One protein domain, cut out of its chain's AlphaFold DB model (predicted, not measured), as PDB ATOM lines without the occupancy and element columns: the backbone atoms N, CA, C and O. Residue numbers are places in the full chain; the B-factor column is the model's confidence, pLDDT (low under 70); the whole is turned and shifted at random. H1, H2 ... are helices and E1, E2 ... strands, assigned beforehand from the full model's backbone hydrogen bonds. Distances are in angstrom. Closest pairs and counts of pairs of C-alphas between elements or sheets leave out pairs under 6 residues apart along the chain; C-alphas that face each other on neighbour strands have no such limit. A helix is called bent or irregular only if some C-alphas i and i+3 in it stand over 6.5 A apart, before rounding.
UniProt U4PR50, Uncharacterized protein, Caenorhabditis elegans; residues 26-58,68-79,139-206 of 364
ATOM      1  N   THR A  26     150.640 248.728 105.903       51.65
ATOM      2  CA  THR A  26     151.202 249.691 106.864       51.65
ATOM      3  C   THR A  26     152.527 250.284 106.397       51.65
ATOM      4  O   THR A  26     152.778 251.457 106.662       51.65
ATOM      5  N   LEU A  27     153.329 249.526 105.635       51.83
ATOM      6  CA  LEU A  27     154.589 250.007 105.057       51.83
ATOM      7  C   LEU A  27     154.364 251.175 104.078       51.83
ATOM      8  O   LEU A  27     155.265 251.978 103.850       51.83
ATOM      9  N   ALA A  28     153.154 251.302 103.520       49.15
ATOM     10  CA  ALA A  28     152.806 252.357 102.577       49.15
ATOM     11  C   ALA A  28     152.431 253.701 103.235       49.15
ATOM     12  O   ALA A  28     152.376 254.706 102.525       49.15
ATOM     13  N   ASN A  29     152.197 253.774 104.554       53.64
ATOM     14  CA  ASN A  29     151.757 255.008 105.231       53.64
ATOM     15  C   ASN A  29     152.916 255.981 105.520       53.64
ATOM     16  O   ASN A  29     153.164 256.398 106.647       53.64
ATOM     17  N   HIS A  30     153.609 256.402 104.462       61.90
ATOM     18  CA  HIS A  30     154.812 257.229 104.537       61.90
ATOM     19  C   HIS A  30     154.566 258.724 104.820       61.90
ATOM     20  O   HIS A  30     155.516 259.498 104.941       61.90
ATOM     21  N   LEU A  31     153.302 259.155 104.906       60.36
ATOM     22  CA  LEU A  31     152.939 260.571 105.045       60.36
ATOM     23  C   LEU A  31     153.328 261.172 106.403       60.36
ATOM     24  O   LEU A  31     153.569 262.379 106.470       60.36
ATOM     25  N   ASN A  32     153.420 260.349 107.451       68.54
ATOM     26  CA  ASN A  32     153.649 260.826 108.818       68.54
ATOM     27  C   ASN A  32     155.120 260.801 109.243       68.54
ATOM     28  O   ASN A  32     155.479 261.517 110.167       68.54
ATOM     29  N   TYR A  33     155.976 260.048 108.549       77.31
ATOM     30  CA  TYR A  33     157.357 259.865 108.984       77.31
ATOM     31  C   TYR A  33     158.184 261.142 108.867       77.31
ATOM     32  O   TYR A  33     158.239 261.750 107.798       77.31
ATOM     33  N   THR A  34     158.866 261.574 109.920       83.43
ATOM     34  CA  THR A  34     159.726 262.771 109.879       83.43
ATOM     35  C   THR A  34     161.209 262.430 109.707       83.43
ATOM     36  O   THR A  34     161.634 261.300 109.935       83.43
ATOM     37  N   ARG A  35     162.024 263.423 109.307       86.05
ATOM     38  CA  ARG A  35     163.496 263.293 109.285       86.05
ATOM     39  C   ARG A  35     164.036 262.940 110.677       86.05
ATOM     40  O   ARG A  35     164.955 262.140 110.778       86.05
ATOM     41  N   ASN A  36     163.442 263.493 111.735       88.28
ATOM     42  CA  ASN A  36     163.856 263.228 113.113       88.28
ATOM     43  C   ASN A  36     163.513 261.800 113.541       88.28
ATOM     44  O   ASN A  36     164.372 261.116 114.081       88.28
ATOM     45  N   GLU A  37     162.306 261.321 113.230       88.54
ATOM     46  CA  GLU A  37     161.934 259.921 113.472       88.54
ATOM     47  C   GLU A  37     162.850 258.960 112.720       88.54
ATOM     48  O   GLU A  37     163.252 257.946 113.282       88.54
ATOM     49  N   PHE A  38     163.229 259.289 111.480       91.09
ATOM     50  CA  PHE A  38     164.211 258.496 110.745       91.09
ATOM     51  C   PHE A  38     165.554 258.447 111.474       91.09
ATOM     52  O   PHE A  38     166.101 257.365 111.622       91.09
ATOM     53  N   ILE A  39     166.075 259.584 111.952       90.81
ATOM     54  CA  ILE A  39     167.351 259.634 112.683       90.81
ATOM     55  C   ILE A  39     167.280 258.803 113.969       90.81
ATOM     56  O   ILE A  39     168.178 258.000 114.203       90.81
ATOM     57  N   SER A  40     166.218 258.950 114.766       91.33
ATOM     58  CA  SER A  40     166.013 258.147 115.980       91.33
ATOM     59  C   SER A  40     165.950 256.653 115.655       91.33
ATOM     60  O   SER A  40     166.691 255.863 116.225       91.33
ATOM     61  N   THR A  41     165.159 256.278 114.648       90.85
ATOM     62  CA  THR A  41     165.037 254.880 114.209       90.85
ATOM     63  C   THR A  41     166.364 254.333 113.674       90.85
ATOM     64  O   THR A  41     166.695 253.169 113.885       90.85
ATOM     65  N   LEU A  42     167.148 255.160 112.976       91.23
ATOM     66  CA  LEU A  42     168.462 254.787 112.464       91.23
ATOM     67  C   LEU A  42     169.449 254.563 113.609       91.23
ATOM     68  O   LEU A  42     170.173 253.574 113.589       91.23
ATOM     69  N   ALA A  43     169.449 255.426 114.624       89.41
ATOM     70  CA  ALA A  43     170.283 255.240 115.805       89.41
ATOM     71  C   ALA A  43     169.994 253.887 116.478       89.41
ATOM     72  O   ALA A  43     170.930 253.129 116.731       89.41
ATOM     73  N   ASP A  44     168.715 253.540 116.636       89.15
ATOM     74  CA  ASP A  44     168.290 252.322 117.332       89.15
ATOM     75  C   ASP A  44     168.490 251.040 116.505       89.15
ATOM     76  O   ASP A  44     168.759 249.977 117.060       89.15
ATOM     77  N   CYS A  45     168.343 251.114 115.176       88.67
ATOM     78  CA  CYS A  45     168.217 249.930 114.313       88.67
ATOM     79  C   CYS A  45     169.230 249.859 113.154       88.67
ATOM     80  O   CYS A  45     169.077 249.001 112.284       88.67
ATOM     81  N   HIS A  46     170.254 250.722 113.087       87.09
ATOM     82  CA  HIS A  46     171.218 250.725 111.968       87.09
ATOM     83  C   HIS A  46     171.941 249.386 111.768       87.09
ATOM     84  O   HIS A  46     172.311 249.071 110.640       87.09
ATOM     85  N   GLN A  47     172.112 248.588 112.825       87.38
ATOM     86  CA  GLN A  47     172.730 247.256 112.757       87.38
ATOM     87  C   GLN A  47     171.935 246.269 111.887       87.38
ATOM     88  O   GLN A  47     172.497 245.301 111.387       87.38
ATOM     89  N   ASN A  48     170.646 246.535 111.651       87.07
ATOM     90  CA  ASN A  48     169.788 245.722 110.787       87.07
ATOM     91  C   ASN A  48     170.005 246.007 109.291       87.07
ATOM     92  O   ASN A  48     169.307 245.439 108.451       87.07
ATOM     93  N   LEU A  49     170.894 246.942 108.943       91.08
ATOM     94  CA  LEU A  49     171.211 247.277 107.561       91.08
ATOM     95  C   LEU A  49     172.361 246.404 107.053       91.08
ATOM     96  O   LEU A  49     173.383 246.249 107.715       91.08
ATOM     97  N   GLY A  50     172.203 245.882 105.840       89.37
ATOM     98  CA  GLY A  50     173.240 245.169 105.098       89.37
ATOM     99  C   GLY A  50     173.460 245.787 103.722       89.37
ATOM    100  O   GLY A  50     172.639 246.567 103.240       89.37
ATOM    101  N   ILE A  51     174.565 245.436 103.073       89.62
ATOM    102  CA  ILE A  51     174.854 245.834 101.692       89.62
ATOM    103  C   ILE A  51     175.042 244.563 100.871       89.62
ATOM    104  O   ILE A  51     175.844 243.704 101.227       89.62
ATOM    105  N   GLU A  52     174.296 244.453  99.778       85.95
ATOM    106  CA  GLU A  52     174.423 243.372  98.804       85.95
ATOM    107  C   GLU A  52     175.079 243.927  97.538       85.95
ATOM    108  O   GLU A  52     174.559 244.858  96.915       85.95
ATOM    109  N   GLY A  53     176.234 243.368  97.179       78.86
ATOM    110  CA  GLY A  53     176.954 243.746  95.967       78.86
ATOM    111  C   GLY A  53     176.306 243.146  94.722       78.86
ATOM    112  O   GLY A  53     175.963 241.963  94.709       78.86
ATOM    113  N   ARG A  54     176.161 243.941  93.659       66.95
ATOM    114  CA  ARG A  54     175.691 243.461  92.348       66.95
ATOM    115  C   ARG A  54     176.784 243.653  91.300       66.95
ATOM    116  O   ARG A  54     177.435 244.693  91.275       66.95
ATOM    117  N   ALA A  55     176.970 242.674  90.411       52.67
ATOM    118  CA  ALA A  55     177.893 242.808  89.284       52.67
ATOM    119  C   ALA A  55     177.502 243.992  88.370       52.67
ATOM    120  O   ALA A  55     176.325 244.332  88.242       52.67
ATOM    121  N   SER A  56     178.507 244.617  87.747       55.08
ATOM    122  CA  SER A  56     178.475 245.974  87.175       55.08
ATOM    123  C   SER A  56     177.445 246.254  86.072       55.08
ATOM    124  O   SER A  56     177.200 247.422  85.776       55.08
ATOM    125  N   SER A  57     176.824 245.245  85.466       49.29
ATOM    126  CA  SER A  57     175.812 245.431  84.422       49.29
ATOM    127  C   SER A  57     174.420 245.096  84.965       49.29
ATOM    128  O   SER A  57     174.070 243.915  85.031       49.29
ATOM    129  N   PRO A  58     173.600 246.088  85.367       51.02
ATOM    130  CA  PRO A  58     172.184 245.832  85.578       51.02
ATOM    131  C   PRO A  58     171.576 245.382  84.244       51.02
ATOM    132  O   PRO A  58     171.734 246.069  83.236       51.02
ATOM    133  N   GLU A  68     163.327 251.765  78.172       42.66
ATOM    134  CA  GLU A  68     164.048 251.324  79.372       42.66
ATOM    135  C   GLU A  68     163.173 251.573  80.610       42.66
ATOM    136  O   GLU A  68     162.940 252.715  81.015       42.66
ATOM    137  N   ILE A  69     162.701 250.495  81.244       46.93
ATOM    138  CA  ILE A  69     161.940 250.572  82.487       46.93
ATOM    139  C   ILE A  69     162.884 251.131  83.551       46.93
ATOM    140  O   ILE A  69     163.842 250.462  83.950       46.93
ATOM    141  N   GLU A  70     162.614 252.346  84.047       47.42
ATOM    142  CA  GLU A  70     163.311 252.892  85.215       47.42
ATOM    143  C   GLU A  70     163.228 251.861  86.348       47.42
ATOM    144  O   GLU A  70     162.177 251.697  86.977       47.42
ATOM    145  N   ALA A  71     164.332 251.150  86.605       49.07
ATOM    146  CA  ALA A  71     164.389 250.132  87.642       49.07
ATOM    147  C   ALA A  71     163.856 250.737  88.941       49.07
ATOM    148  O   ALA A  71     164.426 251.697  89.473       49.07
ATOM    149  N   THR A  72     162.736 250.205  89.440       54.87
ATOM    150  CA  THR A  72     162.097 250.730  90.643       54.87
ATOM    151  C   THR A  72     163.139 250.755  91.749       54.87
ATOM    152  O   THR A  72     163.641 249.707  92.151       54.87
ATOM    153  N   ALA A  73     163.477 251.953  92.240       67.88
ATOM    154  CA  ALA A  73     164.602 252.152  93.154       67.88
ATOM    155  C   ALA A  73     164.520 251.295  94.431       67.88
ATOM    156  O   ALA A  73     165.506 251.165  95.145       67.88
ATOM    157  N   THR A  74     163.343 250.746  94.743       76.86
ATOM    158  CA  THR A  74     163.108 249.870  95.894       76.86
ATOM    159  C   THR A  74     162.368 248.619  95.444       76.86
ATOM    160  O   THR A  74     161.353 248.730  94.760       76.86
ATOM    161  N   LYS A  75     162.848 247.447  95.858       79.42
ATOM    162  CA  LYS A  75     162.228 246.141  95.622       79.42
ATOM    163  C   LYS A  75     162.038 245.443  96.966       79.42
ATOM    164  O   LYS A  75     162.914 245.520  97.822       79.42
ATOM    165  N   ILE A  76     160.905 244.773  97.160       81.68
ATOM    166  CA  ILE A  76     160.696 243.898  98.321       81.68
ATOM    167  C   ILE A  76     160.836 242.458  97.844       81.68
ATOM    168  O   ILE A  76     160.145 242.045  96.913       81.68
ATOM    169  N   GLU A  77     161.725 241.704  98.478       81.65
ATOM    170  CA  GLU A  77     161.826 240.261  98.299       81.65
ATOM    171  C   GLU A  77     161.033 239.582  99.407       81.65
ATOM    172  O   GLU A  77     161.511 239.384 100.525       81.65
ATOM    173  N   TRP A  78     159.779 239.271  99.087       80.83
ATOM    174  CA  TRP A  78     158.921 238.495  99.965       80.83
ATOM    175  C   TRP A  78     159.318 237.027  99.904       80.83
ATOM    176  O   TRP A  78     159.286 236.413  98.836       80.83
ATOM    177  N   GLN A  79     159.619 236.440 101.057       83.38
ATOM    178  CA  GLN A  79     159.610 234.989 101.164       83.38
ATOM    179  C   GLN A  79     158.179 234.450 101.039       83.38
ATOM    180  O   GLN A  79     157.222 235.147 101.397       83.38
ATOM    181  N   VAL A 139     163.021 240.733 102.909       90.01
ATOM    182  CA  VAL A 139     163.919 241.894 102.906       90.01
ATOM    183  C   VAL A 139     163.459 242.986 101.945       90.01
ATOM    184  O   VAL A 139     162.975 242.736 100.842       90.01
ATOM    185  N   VAL A 140     163.627 244.232 102.373       88.84
ATOM    186  CA  VAL A 140     163.528 245.430 101.545       88.84
ATOM    187  C   VAL A 140     164.910 245.733 100.986       88.84
ATOM    188  O   VAL A 140     165.865 245.907 101.740       88.84
ATOM    189  N   LYS A 141     165.003 245.840  99.662       90.00
ATOM    190  CA  LYS A 141     166.216 246.222  98.940       90.00
ATOM    191  C   LYS A 141     166.033 247.600  98.319       90.00
ATOM    192  O   LYS A 141     165.094 247.824  97.556       90.00
ATOM    193  N   LYS A 142     166.930 248.533  98.628       90.74
ATOM    194  CA  LYS A 142     166.963 249.897  98.087       90.74
ATOM    195  C   LYS A 142     168.243 250.090  97.287       90.74
ATOM    196  O   LYS A 142     169.329 249.945  97.833       90.74
ATOM    197  N   LYS A 143     168.127 250.453  96.013       90.43
ATOM    198  CA  LYS A 143     169.288 250.734  95.164       90.43
ATOM    199  C   LYS A 143     169.952 252.048  95.571       90.43
ATOM    200  O   LYS A 143     169.256 253.053  95.758       90.43
ATOM    201  N   PHE A 144     171.280 252.043  95.678       90.12
ATOM    202  CA  PHE A 144     172.042 253.284  95.804       90.12
ATOM    203  C   PHE A 144     171.970 254.093  94.502       90.12
ATOM    204  O   PHE A 144     171.789 253.552  93.416       90.12
ATOM    205  N   GLN A 145     172.087 255.417  94.585       86.53
ATOM    206  CA  GLN A 145     171.993 256.253  93.379       86.53
ATOM    207  C   GLN A 145     173.278 256.282  92.562       86.53
ATOM    208  O   GLN A 145     173.224 256.444  91.348       86.53
ATOM    209  N   ASN A 146     174.418 256.146  93.233       85.02
ATOM    210  CA  ASN A 146     175.756 256.228  92.654       85.02
ATOM    211  C   ASN A 146     176.494 254.877  92.643       85.02
ATOM    212  O   ASN A 146     177.653 254.834  92.251       85.02
ATOM    213  N   SER A 147     175.843 253.790  93.069       84.95
ATOM    214  CA  SER A 147     176.380 252.426  92.995       84.95
ATOM    215  C   SER A 147     175.306 251.456  92.490       84.95
ATOM    216  O   SER A 147     174.106 251.718  92.596       84.95
ATOM    217  N   ASN A 148     175.740 250.324  91.937       84.32
ATOM    218  CA  ASN A 148     174.868 249.198  91.605       84.32
ATOM    219  C   ASN A 148     174.535 248.316  92.817       84.32
ATOM    220  O   ASN A 148     173.681 247.436  92.700       84.32
ATOM    221  N   ASP A 149     175.165 248.573  93.963       88.27
ATOM    222  CA  ASP A 149     174.884 247.866  95.206       88.27
ATOM    223  C   ASP A 149     173.469 248.178  95.723       88.27
ATOM    224  O   ASP A 149     172.831 249.185  95.374       88.27
ATOM    225  N   LEU A 150     172.969 247.300  96.590       90.18
ATOM    226  CA  LEU A 150     171.668 247.439  97.233       90.18
ATOM    227  C   LEU A 150     171.847 247.547  98.747       90.18
ATOM    228  O   LEU A 150     172.514 246.725  99.369       90.18
ATOM    229  N   LEU A 151     171.197 248.540  99.350       91.99
ATOM    230  CA  LEU A 151     170.974 248.594 100.787       91.99
ATOM    231  C   LEU A 151     169.839 247.629 101.137       91.99
ATOM    232  O   LEU A 151     168.723 247.768 100.634       91.99
ATOM    233  N   VAL A 152     170.120 246.671 102.009       92.10
ATOM    234  CA  VAL A 152     169.191 245.618 102.421       92.10
ATOM    235  C   VAL A 152     168.758 245.853 103.862       92.10
ATOM    236  O   VAL A 152     169.567 246.208 104.716       92.10
ATOM    237  N   CYS A 153     167.472 245.658 104.142       90.96
ATOM    238  CA  CYS A 153     166.910 245.740 105.485       90.96
ATOM    239  C   CYS A 153     165.776 244.714 105.650       90.96
ATOM    240  O   CYS A 153     164.957 244.599 104.738       90.96
ATOM    241  N   PRO A 154     165.670 243.991 106.778       89.08
ATOM    242  CA  PRO A 154     164.531 243.112 107.053       89.08
ATOM    243  C   PRO A 154     163.191 243.854 106.981       89.08
ATOM    244  O   PRO A 154     163.099 245.003 107.412       89.08
ATOM    245  N   THR A 155     162.132 243.214 106.475       87.42
ATOM    246  CA  THR A 155     160.806 243.862 106.369       87.42
ATOM    247  C   THR A 155     160.150 244.141 107.720       87.42
ATOM    248  O   THR A 155     159.345 245.066 107.811       87.42
ATOM    249  N   ASP A 156     160.517 243.386 108.757       85.64
ATOM    250  CA  ASP A 156     160.076 243.605 110.141       85.64
ATOM    251  C   ASP A 156     160.820 244.765 110.833       85.64
ATOM    252  O   ASP A 156     160.422 245.245 111.891       85.64
ATOM    253  N   SER A 157     161.903 245.265 110.228       87.19
ATOM    254  CA  SER A 157     162.663 246.374 110.796       87.19
ATOM    255  C   SER A 157     161.845 247.674 110.783       87.19
ATOM    256  O   SER A 157     161.281 248.036 109.743       87.19
ATOM    257  N   PRO A 158     161.885 248.475 111.864       88.10
ATOM    258  CA  PRO A 158     161.332 249.831 111.883       88.10
ATOM    259  C   PRO A 158     161.887 250.755 110.781       88.10
ATOM    260  O   PRO A 158     161.259 251.758 110.442       88.10
ATOM    261  N   LEU A 159     163.041 250.421 110.187       89.00
ATOM    262  CA  LEU A 159     163.637 251.154 109.064       89.00
ATOM    263  C   LEU A 159     162.984 250.847 107.704       89.00
ATOM    264  O   LEU A 159     163.082 251.665 106.785       89.00
ATOM    265  N   ALA A 160     162.297 249.711 107.557       88.20
ATOM    266  CA  ALA A 160     161.729 249.265 106.285       88.20
ATOM    267  C   ALA A 160     160.759 250.282 105.637       88.20
ATOM    268  O   ALA A 160     160.924 250.568 104.445       88.20
ATOM    269  N   PRO A 161     159.810 250.912 106.368       86.63
ATOM    270  CA  PRO A 161     158.934 251.941 105.800       86.63
ATOM    271  C   PRO A 161     159.693 253.146 105.227       86.63
ATOM    272  O   PRO A 161     159.281 253.717 104.216       86.63
ATOM    273  N   PHE A 162     160.816 253.532 105.843       88.21
ATOM    274  CA  PHE A 162     161.623 254.656 105.369       88.21
ATOM    275  C   PHE A 162     162.316 254.331 104.051       88.21
ATOM    276  O   PHE A 162     162.285 255.141 103.124       88.21
ATOM    277  N   LEU A 163     162.874 253.126 103.916       88.51
ATOM    278  CA  LEU A 163     163.501 252.693 102.664       88.51
ATOM    279  C   LEU A 163     162.490 252.620 101.512       88.51
ATOM    280  O   LEU A 163     162.827 252.952 100.374       88.51
ATOM    281  N   LEU A 164     161.230 252.303 101.807       85.92
ATOM    282  CA  LEU A 164     160.138 252.279 100.830       85.92
ATOM    283  C   LEU A 164     159.678 253.666 100.361       85.92
ATOM    284  O   LEU A 164     158.927 253.767  99.388       85.92
ATOM    285  N   MET A 165     160.160 254.756 100.967       85.47
ATOM    286  CA  MET A 165     159.891 256.097 100.455       85.47
ATOM    287  C   MET A 165     160.487 256.267  99.055       85.47
ATOM    288  O   MET A 165     161.707 256.288  98.864       85.47
ATOM    289  N   ARG A 166     159.622 256.484  98.057       82.87
ATOM    290  CA  ARG A 166     160.026 256.694  96.655       82.87
ATOM    291  C   ARG A 166     161.072 257.798  96.489       82.87
ATOM    292  O   ARG A 166     161.989 257.664  95.690       82.87
ATOM    293  N   HIS A 167     160.919 258.895  97.226       85.87
ATOM    294  CA  HIS A 167     161.762 260.082  97.088       85.87
ATOM    295  C   HIS A 167     162.997 260.086  97.999       85.87
ATOM    296  O   HIS A 167     163.780 261.030  97.915       85.87
ATOM    297  N   LEU A 168     163.181 259.076  98.858       89.11
ATOM    298  CA  LEU A 168     164.382 258.961  99.682       89.11
ATOM    299  C   LEU A 168     165.562 258.549  98.801       89.11
ATOM    300  O   LEU A 168     165.517 257.508  98.140       89.11
ATOM    301  N   GLN A 169     166.600 259.381  98.792       88.99
ATOM    302  CA  GLN A 169     167.834 259.129  98.057       88.99
ATOM    303  C   GLN A 169     168.860 258.514  99.006       88.99
ATOM    304  O   GLN A 169     169.023 259.001 100.123       88.99
ATOM    305  N   VAL A 170     169.549 257.468  98.559       90.65
ATOM    306  CA  VAL A 170     170.600 256.804  99.333       90.65
ATOM    307  C   VAL A 170     171.847 256.719  98.462       90.65
ATOM    308  O   VAL A 170     171.778 256.167  97.365       90.65
ATOM    309  N   ASN A 171     172.968 257.267  98.926       89.47
ATOM    310  CA  ASN A 171     174.255 257.184  98.234       89.47
ATOM    311  C   ASN A 171     175.246 256.337  99.022       89.47
ATOM    312  O   ASN A 171     175.178 256.258 100.252       89.47
ATOM    313  N   PHE A 172     176.178 255.750  98.288       89.06
ATOM    314  CA  PHE A 172     177.231 254.889  98.784       89.06
ATOM    315  C   PHE A 172     178.584 255.597  98.695       89.06
ATOM    316  O   PHE A 172     178.999 255.987  97.609       89.06
ATOM    317  N   GLN A 173     179.261 255.750  99.832       83.92
ATOM    318  CA  GLN A 173     180.572 256.379 100.054       83.92
ATOM    319  C   GLN A 173     180.688 257.868  99.697       83.92
ATOM    320  O   GLN A 173     181.123 258.655 100.536       83.92
ATOM    321  N   GLU A 174     180.277 258.265  98.498       77.78
ATOM    322  CA  GLU A 174     180.400 259.623  97.976       77.78
ATOM    323  C   GLU A 174     179.037 260.327  97.888       77.78
ATOM    324  O   GLU A 174     178.000 259.725  97.587       77.78
ATOM    325  N   VAL A 175     179.027 261.631  98.165       68.89
ATOM    326  CA  VAL A 175     177.848 262.483  97.997       68.89
ATOM    327  C   VAL A 175     177.753 262.884  96.523       68.89
ATOM    328  O   VAL A 175     178.704 263.423  95.968       68.89
ATOM    329  N   SER A 176     176.600 262.678  95.878       67.54
ATOM    330  CA  SER A 176     176.359 263.276  94.556       67.54
ATOM    331  C   SER A 176     176.527 264.797  94.640       67.54
ATOM    332  O   SER A 176     175.938 265.414  95.523       67.54
ATOM    333  N   GLN A 177     177.242 265.412  93.691       64.21
ATOM    334  CA  GLN A 177     177.484 266.869  93.622       64.21
ATOM    335  C   GLN A 177     176.206 267.731  93.731       64.21
ATOM    336  O   GLN A 177     176.267 268.913  94.050       64.21
ATOM    337  N   THR A 178     175.034 267.143  93.477       64.64
ATOM    338  CA  THR A 178     173.720 267.799  93.565       64.64
ATOM    339  C   THR A 178     173.138 267.895  94.981       64.64
ATOM    340  O   THR A 178     172.088 268.509  95.170       64.64
ATOM    341  N   LEU A 179     173.764 267.268  95.979       65.20
ATOM    342  CA  LEU A 179     173.228 267.148  97.332       65.20
ATOM    343  C   LEU A 179     173.967 268.068  98.303       65.20
ATOM    344  O   LEU A 179     175.135 267.859  98.604       65.20
ATOM    345  N   THR A 180     173.247 269.050  98.843       67.17
ATOM    346  CA  THR A 180     173.763 269.966  99.874       67.17
ATOM    347  C   THR A 180     173.675 269.391 101.286       67.17
ATOM    348  O   THR A 180     174.479 269.738 102.143       67.17
ATOM    349  N   GLU A 181     172.704 268.508 101.544       76.26
ATOM    350  CA  GLU A 181     172.451 267.933 102.864       76.26
ATOM    351  C   GLU A 181     172.137 266.433 102.792       76.26
ATOM    352  O   GLU A 181     171.356 265.963 101.949       76.26
ATOM    353  N   GLY A 182     172.689 265.690 103.752       84.26
ATOM    354  CA  GLY A 182     172.409 264.277 103.963       84.26
ATOM    355  C   GLY A 182     172.718 263.840 105.395       84.26
ATOM    356  O   GLY A 182     173.481 264.484 106.108       84.26
ATOM    357  N   ILE A 183     172.088 262.751 105.821       88.93
ATOM    358  CA  ILE A 183     172.391 262.053 107.072       88.93
ATOM    359  C   ILE A 183     173.448 261.007 106.743       88.93
ATOM    360  O   ILE A 183     173.190 260.101 105.952       88.93
ATOM    361  N   VAL A 184     174.632 261.156 107.331       89.60
ATOM    362  CA  VAL A 184     175.759 260.245 107.124       89.60
ATOM    363  C   VAL A 184     175.717 259.153 108.184       89.60
ATOM    364  O   VAL A 184     175.700 259.443 109.378       89.60
ATOM    365  N   LEU A 185     175.730 257.900 107.746       90.51
ATOM    366  CA  LEU A 185     175.834 256.717 108.588       90.51
ATOM    367  C   LEU A 185     177.106 255.959 108.216       90.51
ATOM    368  O   LEU A 185     177.284 255.576 107.062       90.51
ATOM    369  N   LYS A 186     177.969 255.697 109.198       89.10
ATOM    370  CA  LYS A 186     179.063 254.735 109.045       89.10
ATOM    371  C   LYS A 186     178.551 253.366 109.468       89.10
ATOM    372  O   LYS A 186     178.318 253.135 110.650       89.10
ATOM    373  N   LEU A 187     178.336 252.489 108.501       88.80
ATOM    374  CA  LEU A 187     177.879 251.128 108.717       88.80
ATOM    375  C   LEU A 187     179.088 250.193 108.726       88.80
ATOM    376  O   LEU A 187     179.849 250.148 107.763       88.80
ATOM    377  N   GLN A 188     179.272 249.449 109.808       85.82
ATOM    378  CA  GLN A 188     180.309 248.428 109.893       85.82
ATOM    379  C   GLN A 188     179.690 247.067 109.583       85.82
ATOM    380  O   GLN A 188     178.841 246.592 110.333       85.82
ATOM    381  N   ILE A 189     180.108 246.446 108.481       83.54
ATOM    382  CA  ILE A 189     179.698 245.088 108.111       83.54
ATOM    383  C   ILE A 189     180.944 244.210 108.154       83.54
ATOM    384  O   ILE A 189     181.888 244.421 107.391       83.54
ATOM    385  N   ALA A 190     180.946 243.218 109.047       83.33
ATOM    386  CA  ALA A 190     182.108 242.371 109.308       83.33
ATOM    387  C   ALA A 190     183.377 243.214 109.577       83.33
ATOM    388  O   ALA A 190     183.445 243.920 110.584       83.33
ATOM    389  N   SER A 191     184.369 243.163 108.683       83.62
ATOM    390  CA  SER A 191     185.633 243.906 108.781       83.62
ATOM    391  C   SER A 191     185.670 245.207 107.970       83.62
ATOM    392  O   SER A 191     186.653 245.941 108.058       83.62
ATOM    393  N   THR A 192     184.632 245.514 107.184       86.15
ATOM    394  CA  THR A 192     184.626 246.672 106.279       86.15
ATOM    395  C   THR A 192     183.671 247.752 106.779       86.15
ATOM    396  O   THR A 192     182.524 247.480 107.137       86.15
ATOM    397  N   SER A 193     184.145 248.999 106.806       87.17
ATOM    398  CA  SER A 193     183.312 250.160 107.110       87.17
ATOM    399  C   SER A 193     182.845 250.817 105.818       87.17
ATOM    400  O   SER A 193     183.652 251.192 104.969       87.17
ATOM    401  N   TYR A 194     181.536 250.969 105.687       89.41
ATOM    402  CA  TYR A 194     180.880 251.626 104.573       89.41
ATOM    403  C   TYR A 194     180.254 252.932 105.042       89.41
ATOM    404  O   TYR A 194     179.610 252.988 106.087       89.41
ATOM    405  N   THR A 195     180.389 253.984 104.244       90.45
ATOM    406  CA  THR A 195     179.680 255.242 104.492       90.45
ATOM    407  C   THR A 195     178.424 255.272 103.634       90.45
ATOM    408  O   THR A 195     178.503 255.157 102.416       90.45
ATOM    409  N   ILE A 196     177.263 255.424 104.259       91.59
ATOM    410  CA  ILE A 196     175.965 255.549 103.593       91.59
ATOM    411  C   ILE A 196     175.426 256.950 103.860       91.59
ATOM    412  O   ILE A 196     175.452 257.425 104.994       91.59
ATOM    413  N   ILE A 197     174.915 257.615 102.826       91.25
ATOM    414  CA  ILE A 197     174.363 258.968 102.939       91.25
ATOM    415  C   ILE A 197     172.891 258.952 102.532       91.25
ATOM    416  O   ILE A 197     172.559 258.701 101.374       91.25
ATOM    417  N   PHE A 198     172.003 259.272 103.471       91.93
ATOM    418  CA  PHE A 198     170.566 259.399 103.230       91.93
ATOM    419  C   PHE A 198     170.191 260.859 102.983       91.93
ATOM    420  O   PHE A 198     170.399 261.703 103.854       91.93
ATOM    421  N   SER A 199     169.582 261.175 101.839       89.78
ATOM    422  CA  SER A 199     169.075 262.522 101.565       89.78
ATOM    423  C   SER A 199     167.556 262.579 101.470       89.78
ATOM    424  O   SER A 199     166.911 261.892 100.671       89.78
ATOM    425  N   PHE A 200     166.999 263.488 102.269       88.81
ATOM    426  CA  PHE A 200     165.574 263.797 102.343       88.81
ATOM    427  C   PHE A 200     165.166 264.953 101.426       88.81
ATOM    428  O   PHE A 200     163.982 265.267 101.349       88.81
ATOM    429  N   HIS A 201     166.087 265.554 100.665       87.27
ATOM    430  CA  HIS A 201     165.792 266.746  99.863       87.27
ATOM    431  C   HIS A 201     164.581 266.556  98.924       87.27
ATOM    432  O   HIS A 201     163.646 267.367  98.907       87.27
ATOM    433  N   LYS A 202     164.545 265.441  98.178       86.24
ATOM    434  CA  LYS A 202     163.407 265.096  97.308       86.24
ATOM    435  C   LYS A 202     162.141 264.751  98.105       86.24
ATOM    436  O   LYS A 202     161.049 265.112  97.664       86.24
ATOM    437  N   VAL A 203     162.268 264.112  99.274       86.29
ATOM    438  CA  VAL A 203     161.141 263.814 100.182       86.29
ATOM    439  C   VAL A 203     160.490 265.111 100.663       86.29
ATOM    440  O   VAL A 203     159.276 265.277 100.543       86.29
ATOM    441  N   ASP A 204     161.288 266.073 101.119       87.03
ATOM    442  CA  ASP A 204     160.814 267.358 101.628       87.03
ATOM    443  C   ASP A 204     160.221 268.230 100.520       87.03
ATOM    444  O   ASP A 204     159.205 268.903 100.719       87.03
ATOM    445  N   LYS A 205     160.806 268.209  99.315       86.53
ATOM    446  CA  LYS A 205     160.235 268.878  98.134       86.53
ATOM    447  C   LYS A 205     158.863 268.293  97.777       86.53
ATOM    448  O   LYS A 205     157.913 269.055  97.575       86.53
ATOM    449  N   ALA A 206     158.733 266.965  97.762       84.79
ATOM    450  CA  ALA A 206     157.462 266.287  97.517       84.79
ATOM    451  C   ALA A 206     156.424 266.604  98.609       84.79
ATOM    452  O   ALA A 206     155.298 266.994  98.296       84.79
TER     453      ALA A 206
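Overview. This is residues 26 to 58, 68 to 79 and 139 to 206 of the 364 residues of an uncharacterized protein of Caenorhabditis elegans (UniProt U4PR50). Two small twisted sheets, one of four strands and one of three, stand partly face to face as a sandwich, their strands crossed. The longest helix, H1, lies over E6 of the three-stranded sheet and reaches the other sheet with its last residues, while short H2 grazes the four-stranded sheet and H3 ends the printed part near the Gln 169 end of E5. The printed part has 113 residues, with three named helices and seven named strands in the order H1 E1 E2 E3 E4 H2 E5 E6 E7 H3; the sheets, E1 E4 E3 E2 and E5 E7 E6, are antiparallel throughout. The class is mixed, helices and strands. The whole is compact, with a radius of gyration of the C-alphas of 13.4 A and spans of 36 by 30 by 29 A.

Along the chain. H1, residues 35 to 48, begins at C-alpha (163.496, 263.293, 109.285) and is 18.7 A long; it is irregular, with C-alphas 44 and 47 8.1 A apart. E1 is residues 50 to 52, E2 residues 74 to 77, E3 residues 139 to 143 and E4 residues 150 to 154. H2, residues 160 to 163, precedes E5, residues 169 to 172. E6, residues 183 to 189, is 18.5 A long, and E7, residues 192 to 199, is 22.7 A long. H3, residues 201 to 206, ends at C-alpha (157.462, 266.287, 97.517).

Arrangement. In the sandwich, two sheets face to face, the facing parts are 10.7 A apart centre to centre and the strands stand at 76 degrees. E1 and E4 pair through N 50 and O 152, 2.9 A. The hairpin E3 and E4 has N 140 and O 153 at 2.7 A, and E3 and E2 have N 75 and O 141 at 2.8 A. E5 and E7 have N 171 and O 197 at 2.9 A; the hairpin E6 and E7 has N 185 and O 196 at 2.8 A. H1 is on the sheet E5 E7 E6 at a height of 10.0 A, over E6 and along the strands at 1 degree on the local plane; their closest C-alphas, His 46 and Leu 187, are 7.4 A apart. With residues 45 to 48 H1 only grazes the other sheet. H2 only grazes that sheet too, its Ala 160 and Cys 153 of E4 having C-alphas 6.3 A apart. H3 is on neither sheet. Each O i to N i+4 pair of H3 is within hydrogen-bond range, 8 of 10 in H1, and H2 is too short for one.

Size, cuts and confidence. The farthest C-alphas, Asp 44 and Glu 68, are 38.2 A apart. Residues 59 to 67 and 80 to 138 are not printed, with C-alpha gaps of 11.6 A and 8.3 A. Of the links printed whole, none is long. Confidence is under 70 at residues 26 to 32, 54 to 58, 68 to 73 and 175 to 180.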